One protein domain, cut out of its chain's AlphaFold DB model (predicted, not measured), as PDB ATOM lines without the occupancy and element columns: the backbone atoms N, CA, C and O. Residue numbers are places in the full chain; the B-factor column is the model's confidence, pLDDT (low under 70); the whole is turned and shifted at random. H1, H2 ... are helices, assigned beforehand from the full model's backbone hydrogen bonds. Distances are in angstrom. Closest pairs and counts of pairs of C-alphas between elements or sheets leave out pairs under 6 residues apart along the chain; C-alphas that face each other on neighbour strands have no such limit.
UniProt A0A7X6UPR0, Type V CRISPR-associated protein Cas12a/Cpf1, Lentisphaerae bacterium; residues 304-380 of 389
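What this domain is: This is residues 304 to 380 of the 389 residues of the protein "Type V CRISPR-associated protein Cas12a/Cpf1" of Lentisphaerae bacterium (UniProt A0A7X6UPR0). This is an open, drawn-out chain of four helices with no common core: H1 and H2 follow each other nearly end to end, and the unnamed stretch 337 to 351 leads from them to a second pair, H3 and H4, set about at right angles. The printed part has 77 residues, with four named helices in the order H1, H2, H3, H4 and no named strand; the class is all helix. It is extended, with a radius of gyration of the C-alphas of 18.9 A, and only just elongated, spanning 60 by 30 by 21 A.

How they stand to each other: H2, residues 324 to 336, touches H1, residues 304 to 315, with residues 324 to 326 alone, and H1 touches it with residues 313 to 315 alone. Their closest C-alphas, those of Tyr 314 and Ala 324, are 4.8 A apart. They run the same way at a shallow tilt of 30 degrees. H3, residues 352 to 362, is apart from H2. H4, residues 367 to 379, touches H3 with residues 367 to 368 alone; the closest C-alphas, those of Ser 358 and Ile 368, are 5.7 A apart, and the lines are about perpendicular at 82 degrees. In H1, H2, H3 and H4 every O i to N i+4 pair is within hydrogen-bond range.

Where its parts are: H2 measures 18.2 A from C-alpha 324 at (-32.510, -17.020, 24.423) to C-alpha 336. H1, 16.3 A, begins at C-alpha 304, (-33.781, -36.789, 22.344). H3 measures 15.0 A. H4, 18.6 A, ends at C-alpha 379, (-47.440, 20.178, 4.109).

The domain as a whole: The C-alphas of Asp 304 and His 380, the two farthest apart, are 62.2 A apart. Residues 304 to 310, 329 to 347 and 370 to 380 stand free. The link from H2 to H3 is long, H1 to H2 short and H3 to H4 tight. The printed part has no cut, and no printed residue has a pLDDT under 70.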
ATOM      1  N   ASP A 304     -34.803 -37.187  21.374       96.75
ATOM      2  CA  ASP A 304     -33.781 -36.789  22.344       96.75
ATOM      3  C   ASP A 304     -32.874 -35.682  21.792       96.75
ATOM      4  O   ASP A 304     -32.631 -34.685  22.473       96.75
ATOM      5  N   GLU A 305     -32.417 -35.821  20.544       96.12
ATOM      6  CA  GLU A 305     -31.598 -34.811  19.865       96.12
ATOM      7  C   GLU A 305     -32.345 -33.473  19.746       96.12
ATOM      8  O   GLU A 305     -31.797 -32.412  20.067       96.12
ATOM      9  N   LEU A 306     -33.622 -33.521  19.350       95.00
ATOM     10  CA  LEU A 306     -34.488 -32.346  19.257       95.00
ATOM     11  C   LEU A 306     -34.630 -31.649  20.619       95.00
ATOM     12  O   LEU A 306     -34.391 -30.444  20.732       95.00
ATOM     13  N   LEU A 307     -35.006 -32.394  21.662       96.75
ATOM     14  CA  LEU A 307     -35.245 -31.839  22.996       96.75
ATOM     15  C   LEU A 307     -33.973 -31.240  23.604       96.75
ATOM     16  O   LEU A 307     -34.019 -30.161  24.201       96.75
ATOM     17  N   GLN A 308     -32.830 -31.905  23.428       95.62
ATOM     18  CA  GLN A 308     -31.540 -31.400  23.895       95.62
ATOM     19  C   GLN A 308     -31.139 -30.116  23.169       95.62
ATOM     20  O   GLN A 308     -30.709 -29.159  23.821       95.62
ATOM     21  N   THR A 309     -31.323 -30.062  21.850       94.00
ATOM     22  CA  THR A 309     -30.990 -28.884  21.040       94.00
ATOM     23  C   THR A 309     -31.840 -27.682  21.443       94.00
ATOM     24  O   THR A 309     -31.302 -26.605  21.693       94.00
ATOM     25  N   VAL A 310     -33.154 -27.870  21.613       94.62
ATOM     26  CA  VAL A 310     -34.068 -26.807  22.064       94.62
ATOM     27  C   VAL A 310     -33.708 -26.315  23.467       94.62
ATOM     28  O   VAL A 310     -33.634 -25.108  23.696       94.62
ATOM     29  N   ASN A 311     -33.449 -27.223  24.414       95.00
ATOM     30  CA  ASN A 311     -33.076 -26.830  25.774       95.00
ATOM     31  C   ASN A 311     -31.731 -26.088  25.803       95.00
ATOM     32  O   ASN A 311     -31.584 -25.127  26.558       95.00
ATOM     33  N   THR A 312     -30.775 -26.500  24.967       94.06
ATOM     34  CA  THR A 312     -29.474 -25.834  24.833       94.06
ATOM     35  C   THR A 312     -29.637 -24.433  24.254       94.06
ATOM     36  O   THR A 312     -29.145 -23.484  24.851       94.06
ATOM     37  N   PHE A 313     -30.393 -24.274  23.163       93.56
ATOM     38  CA  PHE A 313     -30.695 -22.962  22.582       93.56
ATOM     39  C   PHE A 313     -31.364 -22.015  23.593       93.56
ATOM     40  O   PHE A 313     -31.036 -20.830  23.664       93.56
ATOM     41  N   TYR A 314     -32.290 -22.537  24.402       94.94
ATOM     42  CA  TYR A 314     -33.020 -21.717  25.363       94.94
ATOM     43  C   TYR A 314     -32.163 -21.278  26.556       94.94
ATOM     44  O   TYR A 314     -32.227 -20.112  26.938       94.94
ATOM     45  N   LYS A 315     -31.366 -22.191  27.135       94.81
ATOM     46  CA  LYS A 315     -30.696 -21.982  28.436       94.81
ATOM     47  C   LYS A 315     -29.199 -21.704  28.362       94.81
ATOM     48  O   LYS A 315     -28.646 -21.116  29.289       94.81
ATOM     49  N   CYS A 316     -28.514 -22.164  27.321       91.94
ATOM     50  CA  CYS A 316     -27.056 -22.132  27.270       91.94
ATOM     51  C   CYS A 316     -26.572 -20.962  26.413       91.94
ATOM     52  O   CYS A 316     -26.960 -20.825  25.257       91.94
ATOM     53  N   SER A 317     -25.691 -20.136  26.974       89.25
ATOM     54  CA  SER A 317     -24.922 -19.158  26.202       89.25
ATOM     55  C   SER A 317     -23.705 -19.831  25.562       89.25
ATOM     56  O   SER A 317     -23.133 -20.766  26.130       89.25
ATOM     57  N   THR A 318     -23.284 -19.338  24.403       83.62
ATOM     58  CA  THR A 318     -22.015 -19.689  23.759       83.62
ATOM     59  C   THR A 318     -20.970 -18.594  24.007       83.62
ATOM     60  O   THR A 318     -21.244 -17.606  24.689       83.62
ATOM     61  N   ALA A 319     -19.756 -18.763  23.473       82.00
ATOM     62  CA  ALA A 319     -18.727 -17.724  23.534       82.00
ATOM     63  C   ALA A 319     -19.129 -16.444  22.774       82.00
ATOM     64  O   ALA A 319     -18.712 -15.356  23.166       82.00
ATOM     65  N   ASP A 320     -19.962 -16.581  21.737       81.69
ATOM     66  CA  ASP A 320     -20.304 -15.501  20.806       81.69
ATOM     67  C   ASP A 320     -21.760 -15.020  20.942       81.69
ATOM     68  O   ASP A 320     -22.105 -13.938  20.469       81.69
ATOM     69  N   THR A 321     -22.634 -15.805  21.581       83.44
ATOM     70  CA  THR A 321     -24.075 -15.521  21.683       83.44
ATOM     71  C   THR A 321     -24.640 -15.858  23.057       83.44
ATOM     72  O   THR A 321     -24.336 -16.892  23.647       83.44
ATOM     73  N   GLU A 322     -25.506 -14.993  23.579       90.44
ATOM     74  CA  GLU A 322     -26.229 -15.267  24.822       90.44
ATOM     75  C   GLU A 322     -27.395 -16.227  24.590       90.44
ATOM     76  O   GLU A 322     -27.955 -16.296  23.495       90.44
ATOM     77  N   SER A 323     -27.777 -16.959  25.640       93.38
ATOM     78  CA  SER A 323     -28.971 -17.804  25.607       93.38
ATOM     79  C   SER A 323     -30.227 -16.995  25.271       93.38
ATOM     80  O   SER A 323     -30.317 -15.790  25.553       93.38
ATOM     81  N   ALA A 324     -31.231 -17.666  24.702       93.50
ATOM     82  CA  ALA A 324     -32.510 -17.020  24.423       93.50
ATOM     83  C   ALA A 324     -33.166 -16.484  25.710       93.50
ATOM     84  O   ALA A 324     -33.713 -15.384  25.696       93.50
ATOM     85  N   GLU A 325     -33.064 -17.213  26.828       94.75
ATOM     86  CA  GLU A 325     -33.590 -16.796  28.134       94.75
ATOM     87  C   GLU A 325     -32.987 -15.460  28.599       94.75
ATOM     88  O   GLU A 325     -33.721 -14.517  28.893       94.75
ATOM     89  N   ILE A 326     -31.655 -15.331  28.575       94.06
ATOM     90  CA  ILE A 326     -30.969 -14.083  28.955       94.06
ATOM     91  C   ILE A 326     -31.321 -12.949  27.989       94.06
ATOM     92  O   ILE A 326     -31.590 -11.826  28.420       94.06
ATOM     93  N   THR A 327     -31.351 -13.239  26.687       94.62
ATOM     94  CA  THR A 327     -31.674 -12.247  25.655       94.62
ATOM     95  C   THR A 327     -33.077 -11.671  25.866       94.62
ATOM     96  O   THR A 327     -33.261 -10.458  25.802       94.62
ATOM     97  N   ILE A 328     -34.062 -12.516  26.187       95.38
ATOM     98  CA  ILE A 328     -35.437 -12.088  26.483       95.38
ATOM     99  C   ILE A 328     -35.483 -11.194  27.727       95.38
ATOM    100  O   ILE A 328     -36.146 -10.155  27.702       95.38
ATOM    101  N   GLU A 329     -34.776 -11.553  28.800       95.00
ATOM    102  CA  GLU A 329     -34.720 -10.723  30.010       95.00
ATOM    103  C   GLU A 329     -34.061  -9.364  29.741       95.00
ATOM    104  O   GLU A 329     -34.547  -8.338  30.217       95.00
ATOM    105  N   LYS A 330     -33.017  -9.318  28.905       94.56
ATOM    106  CA  LYS A 330     -32.400  -8.055  28.477       94.56
ATOM    107  C   LYS A 330     -33.325  -7.198  27.627       94.56
ATOM    108  O   LYS A 330     -33.381  -5.993  27.847       94.56
ATOM    109  N   ILE A 331     -34.067  -7.794  26.692       95.38
ATOM    110  CA  ILE A 331     -35.083  -7.069  25.917       95.38
ATOM    111  C   ILE A 331     -36.145  -6.505  26.868       95.38
ATOM    112  O   ILE A 331     -36.511  -5.340  26.752       95.38
ATOM    113  N   ARG A 332     -36.600  -7.282  27.859       95.81
ATOM    114  CA  ARG A 332     -37.559  -6.795  28.862       95.81
ATOM    115  C   ARG A 332     -37.000  -5.614  29.655       95.81
ATOM    116  O   ARG A 332     -37.708  -4.627  29.826       95.81
ATOM    117  N   ALA A 333     -35.751  -5.706  30.108       95.12
ATOM    118  CA  ALA A 333     -35.087  -4.622  30.822       95.12
ATOM    119  C   ALA A 333     -34.966  -3.363  29.946       95.12
ATOM    120  O   ALA A 333     -35.383  -2.289  30.371       95.12
ATOM    121  N   LEU A 334     -34.513  -3.512  28.696       95.38
ATOM    122  CA  LEU A 334     -34.413  -2.422  27.724       95.38
ATOM    123  C   LEU A 334     -35.760  -1.706  27.552       95.38
ATOM    124  O   LEU A 334     -35.849  -0.495  27.704       95.38
ATOM    125  N   PHE A 335     -36.842  -2.440  27.301       94.44
ATOM    126  CA  PHE A 335     -38.159  -1.821  27.127       94.44
ATOM    127  C   PHE A 335     -38.769  -1.291  28.437       94.44
ATOM    128  O   PHE A 335     -39.643  -0.431  28.385       94.44
ATOM    129  N   SER A 336     -38.316  -1.746  29.611       94.94
ATOM    130  CA  SER A 336     -38.768  -1.195  30.900       94.94
ATOM    131  C   SER A 336     -38.223   0.207  31.184       94.94
ATOM    132  O   SER A 336     -38.842   0.968  31.924       94.94
ATOM    133  N   GLU A 337     -37.102   0.565  30.557       94.12
ATOM    134  CA  GLU A 337     -36.463   1.879  30.663       94.12
ATOM    135  C   GLU A 337     -36.748   2.766  29.441       94.12
ATOM    136  O   GLU A 337     -36.081   3.782  29.251       94.12
ATOM    137  N   PHE A 338     -37.730   2.405  28.605       92.88
ATOM    138  CA  PHE A 338     -37.949   3.032  27.297       92.88
ATOM    139  C   PHE A 338     -38.102   4.560  27.367       92.88
ATOM    140  O   PHE A 338     -37.505   5.272  26.563       92.88
ATOM    141  N   ASP A 339     -38.821   5.063  28.377       92.88
ATOM    142  CA  ASP A 339     -39.055   6.499  28.595       92.88
ATOM    143  C   ASP A 339     -37.778   7.289  28.941       92.88
ATOM    144  O   ASP A 339     -37.779   8.520  28.911       92.88
ATOM    145  N   SER A 340     -36.689   6.601  29.300       93.88
ATOM    146  CA  SER A 340     -35.396   7.223  29.607       93.88
ATOM    147  C   SER A 340     -34.514   7.441  28.373       93.88
ATOM    148  O   SER A 340     -33.532   8.184  28.452       93.88
ATOM    149  N   TYR A 341     -34.848   6.820  27.238       94.69
ATOM    150  CA  TYR A 341     -34.084   6.935  25.999       94.69
ATOM    151  C   TYR A 341     -34.600   8.070  25.107       94.69
ATOM    152  O   TYR A 341     -35.777   8.430  25.127       94.69
ATOM    153  N   ASP A 342     -33.716   8.624  24.271       94.88
ATOM    154  CA  ASP A 342     -34.110   9.593  23.246       94.88
ATOM    155  C   ASP A 342     -34.838   8.882  22.100       94.88
ATOM    156  O   ASP A 342     -34.225   8.248  21.238       94.88
ATOM    157  N   THR A 343     -36.162   9.022  22.067       92.00
ATOM    158  CA  THR A 343     -37.011   8.399  21.048       92.00
ATOM    159  C   THR A 343     -36.726   8.907  19.634       92.00
ATOM    160  O   THR A 343     -37.092   8.232  18.677       92.00
ATOM    161  N   ASN A 344     -36.050  10.052  19.460       93.62
ATOM    162  CA  ASN A 344     -35.672  10.553  18.130       93.62
ATOM    163  C   ASN A 344     -34.511   9.771  17.498       93.62
ATOM    164  O   ASN A 344     -34.294   9.865  16.287       93.62
ATOM    165  N   ALA A 345     -33.768   9.012  18.306       94.12
ATOM    166  CA  ALA A 345     -32.681   8.146  17.865       94.12
ATOM    167  C   ALA A 345     -33.113   6.673  17.716       94.12
ATOM    168  O   ALA A 345     -32.285   5.819  17.395       94.12
ATOM    169  N   ILE A 346     -34.396   6.366  17.944       93.62
ATOM    170  CA  ILE A 346     -34.966   5.025  17.800       93.62
ATOM    171  C   ILE A 346     -35.791   4.989  16.517       93.62
ATOM    172  O   ILE A 346     -36.766   5.721  16.359       93.62
ATOM    173  N   TYR A 347     -35.411   4.103  15.601       94.00
ATOM    174  CA  TYR A 347     -36.037   4.002  14.288       94.00
ATOM    175  C   TYR A 347     -36.743   2.663  14.116       94.00
ATOM    176  O   TYR A 347     -36.241   1.616  14.523       94.00
ATOM    177  N   VAL A 348     -37.889   2.703  13.442       92.94
ATOM    178  CA  VAL A 348     -38.586   1.515  12.946       92.94
ATOM    179  C   VAL A 348     -38.311   1.403  11.453       92.94
ATOM    180  O   VAL A 348     -38.443   2.380  10.714       92.94
ATOM    181  N   SER A 349     -37.930   0.213  10.994       93.50
ATOM    182  CA  SER A 349     -37.701  -0.035   9.572       93.50
ATOM    183  C   SER A 349     -38.996   0.130   8.773       93.50
ATOM    184  O   SER A 349     -40.028  -0.464   9.086       93.50
ATOM    185  N   ASN A 350     -38.947   0.934   7.710       89.12
ATOM    186  CA  ASN A 350     -40.089   1.098   6.816       89.12
ATOM    187  C   ASN A 350     -40.372  -0.217   6.067       89.12
ATOM    188  O   ASN A 350     -39.453  -0.835   5.527       89.12
ATOM    189  N   GLY A 351     -41.636  -0.641   6.030       89.81
ATOM    190  CA  GLY A 351     -42.064  -1.927   5.478       89.81
ATOM    191  C   GLY A 351     -42.897  -2.725   6.479       89.81
ATOM    192  O   GLY A 351     -43.780  -2.175   7.137       89.81
ATOM    193  N   ILE A 352     -42.611  -4.028   6.592       90.81
ATOM    194  CA  ILE A 352     -43.398  -4.965   7.411       90.81
ATOM    195  C   ILE A 352     -43.457  -4.516   8.878       90.81
ATOM    196  O   ILE A 352     -44.547  -4.473   9.443       90.81
ATOM    197  N   ALA A 353     -42.335  -4.080   9.462       94.06
ATOM    198  CA  ALA A 353     -42.286  -3.679  10.869       94.06
ATOM    199  C   ALA A 353     -43.270  -2.538  11.200       94.06
ATOM    200  O   ALA A 353     -43.991  -2.618  12.193       94.06
ATOM    201  N   VAL A 354     -43.384  -1.512  10.344       94.75
ATOM    202  CA  VAL A 354     -44.377  -0.432  10.525       94.75
ATOM    203  C   VAL A 354     -45.804  -0.972  10.438       94.75
ATOM    204  O   VAL A 354     -46.645  -0.594  11.251       94.75
ATOM    205  N   THR A 355     -46.092  -1.862   9.484       93.69
ATOM    206  CA  THR A 355     -47.443  -2.433   9.337       93.69
ATOM    207  C   THR A 355     -47.835  -3.328  10.514       93.69
ATOM    208  O   THR A 355     -48.974  -3.261  10.977       93.69
ATOM    209  N   GLU A 356     -46.894  -4.113  11.044       95.62
ATOM    210  CA  GLU A 356     -47.101  -4.970  12.214       95.62
ATOM    211  C   GLU A 356     -47.327  -4.141  13.474       95.62
ATOM    212  O   GLU A 356     -48.289  -4.393  14.199       95.62
ATOM    213  N   ILE A 357     -46.515  -3.101  13.696       95.44
ATOM    214  CA  ILE A 357     -46.698  -2.166  14.813       95.44
ATOM    215  C   ILE A 357     -48.033  -1.428  14.678       95.44
ATOM    216  O   ILE A 357     -48.785  -1.349  15.648       95.44
ATOM    217  N   SER A 358     -48.370  -0.939  13.479       96.25
ATOM    218  CA  SER A 358     -49.649  -0.267  13.231       96.25
ATOM    219  C   SER A 358     -50.822  -1.177  13.592       96.25
ATOM    220  O   SER A 358     -51.743  -0.763  14.294       96.25
ATOM    221  N   ASN A 359     -50.773  -2.443  13.171       96.38
ATOM    222  CA  ASN A 359     -51.825  -3.403  13.472       96.38
ATOM    223  C   ASN A 359     -51.874  -3.777  14.961       96.38
ATOM    224  O   ASN A 359     -52.958  -3.851  15.530       96.38
ATOM    225  N   ALA A 360     -50.721  -3.985  15.601       96.50
ATOM    226  CA  ALA A 360     -50.639  -4.342  17.014       96.50
ATOM    227  C   ALA A 360     -51.154  -3.225  17.936       96.50
ATOM    228  O   ALA A 360     -51.803  -3.510  18.939       96.50
ATOM    229  N   VAL A 361     -50.884  -1.963  17.591       96.12
ATOM    230  CA  VAL A 361     -51.247  -0.801  18.417       96.12
ATOM    231  C   VAL A 361     -52.641  -0.263  18.077       96.12
ATOM    232  O   VAL A 361     -53.409   0.056  18.982       96.12
ATOM    233  N   PHE A 362     -52.990  -0.167  16.792       96.06
ATOM    234  CA  PHE A 362     -54.219   0.494  16.325       96.06
ATOM    235  C   PHE A 362     -55.281  -0.471  15.784       96.06
ATOM    236  O   PHE A 362     -56.372  -0.036  15.417       96.06
ATOM    237  N   GLY A 363     -54.989  -1.772  15.699       95.31
ATOM    238  CA  GLY A 363     -55.896  -2.770  15.124       95.31
ATOM    239  C   GLY A 363     -56.036  -2.697  13.599       95.31
ATOM    240  O   GLY A 363     -56.904  -3.367  13.042       95.31
ATOM    241  N   SER A 364     -55.218  -1.880  12.920       94.38
ATOM    242  CA  SER A 364     -55.175  -1.801  11.457       94.38
ATOM    243  C   SER A 364     -53.761  -1.556  10.937       94.38
ATOM    244  O   SER A 364     -53.010  -0.733  11.461       94.38
ATOM    245  N   TRP A 365     -53.401  -2.253   9.860       93.00
ATOM    246  CA  TRP A 365     -52.055  -2.253   9.276       93.00
ATOM    247  C   TRP A 365     -51.658  -0.929   8.601       93.00
ATOM    248  O   TRP A 365     -50.469  -0.671   8.427       93.00
ATOM    249  N   ASN A 366     -52.627  -0.095   8.211       93.81
ATOM    250  CA  ASN A 366     -52.401   1.135   7.444       93.81
ATOM    251  C   ASN A 366     -52.506   2.431   8.260       93.81
ATOM    252  O   ASN A 366     -52.164   3.479   7.726       93.81
ATOM    253  N   THR A 367     -52.937   2.395   9.525       96.19
ATOM    254  CA  THR A 367     -53.200   3.610  10.322       96.19
ATOM    255  C   THR A 367     -52.004   4.560  10.383       96.19
ATOM    256  O   THR A 367     -52.173   5.757  10.162       96.19
ATOM    257  N   ILE A 368     -50.794   4.045  10.630       94.75
ATOM    258  CA  ILE A 368     -49.575   4.876  10.664       94.75
ATOM    259  C   ILE A 368     -49.294   5.504   9.288       94.75
ATOM    260  O   ILE A 368     -48.993   6.693   9.197       94.75
ATOM    261  N   SER A 369     -49.423   4.721   8.214       92.56
ATOM    262  CA  SER A 369     -49.181   5.182   6.839       92.56
ATOM    263  C   SER A 369     -50.193   6.246   6.406       92.56
ATOM    264  O   SER A 369     -49.819   7.270   5.840       92.56
ATOM    265  N   ASP A 370     -51.473   6.049   6.720       94.12
ATOM    266  CA  ASP A 370     -52.537   7.006   6.413       94.12
ATOM    267  C   ASP A 370     -52.336   8.326   7.166       94.12
ATOM    268  O   ASP A 370     -52.496   9.396   6.576       94.12
ATOM    269  N   GLY A 371     -51.927   8.260   8.438       94.44
ATOM    270  CA  GLY A 371     -51.566   9.439   9.227       94.44
ATOM    271  C   GLY A 371     -50.411  10.219   8.595       94.44
ATOM    272  O   GLY A 371     -50.530  11.423   8.371       94.44
ATOM    273  N   TRP A 372     -49.337   9.520   8.215       93.50
ATOM    274  CA  TRP A 372     -48.200  10.129   7.522       93.50
ATOM    275  C   TRP A 372     -48.608  10.766   6.187       93.50
ATOM    276  O   TRP A 372     -48.245  11.907   5.908       93.50
ATOM    277  N   ASN A 373     -49.419  10.074   5.379       91.75
ATOM    278  CA  ASN A 373     -49.917  10.598   4.104       91.75
ATOM    279  C   ASN A 373     -50.784  11.852   4.296       91.75
ATOM    280  O   ASN A 373     -50.714  12.781   3.485       91.75
ATOM    281  N   ALA A 374     -51.591  11.898   5.360       92.94
ATOM    282  CA  ALA A 374     -52.415  13.057   5.689       92.94
ATOM    283  C   ALA A 374     -51.548  14.273   6.052       92.94
ATOM    284  O   ALA A 374     -51.752  15.352   5.493       92.94
ATOM    285  N   GLU A 375     -50.544  14.099   6.917       94.19
ATOM    286  CA  GLU A 375     -49.596  15.163   7.272       94.19
ATOM    287  C   GLU A 375     -48.772  15.629   6.068       94.19
ATOM    288  O   GLU A 375     -48.650  16.832   5.821       94.19
ATOM    289  N   TYR A 376     -48.274  14.688   5.261       92.44
ATOM    290  CA  TYR A 376     -47.538  14.992   4.038       92.44
ATOM    291  C   TYR A 376     -48.378  15.835   3.072       92.44
ATOM    292  O   TYR A 376     -47.889  16.828   2.533       92.44
ATOM    293  N   SER A 377     -49.655  15.478   2.897       90.56
ATOM    294  CA  SER A 377     -50.595  16.197   2.027       90.56
ATOM    295  C   SER A 377     -50.911  17.608   2.529       90.56
ATOM    296  O   SER A 377     -51.117  18.513   1.722       90.56
ATOM    297  N   ILE A 378     -50.941  17.816   3.851       91.94
ATOM    298  CA  ILE A 378     -51.125  19.145   4.459       91.94
ATOM    299  C   ILE A 378     -49.895  20.025   4.215       91.94
ATOM    300  O   ILE A 378     -50.042  21.203   3.896       91.94
ATOM    301  N   ALA A 379     -48.692  19.462   4.347       91.31
ATOM    302  CA  ALA A 379     -47.440  20.178   4.109       91.31
ATOM    303  C   ALA A 379     -47.179  20.448   2.614       91.31
ATOM    304  O   ALA A 379     -46.556  21.452   2.270       91.31
ATOM    305  N   HIS A 380     -47.692  19.589   1.727       88.88
ATOM    306  CA  HIS A 380     -47.519  19.670   0.273       88.88
ATOM    307  C   HIS A 380     -48.876  19.671  -0.448       88.88
ATOM    308  O   HIS A 380     -49.200  18.725  -1.174       88.88
TER     309      HIS A 380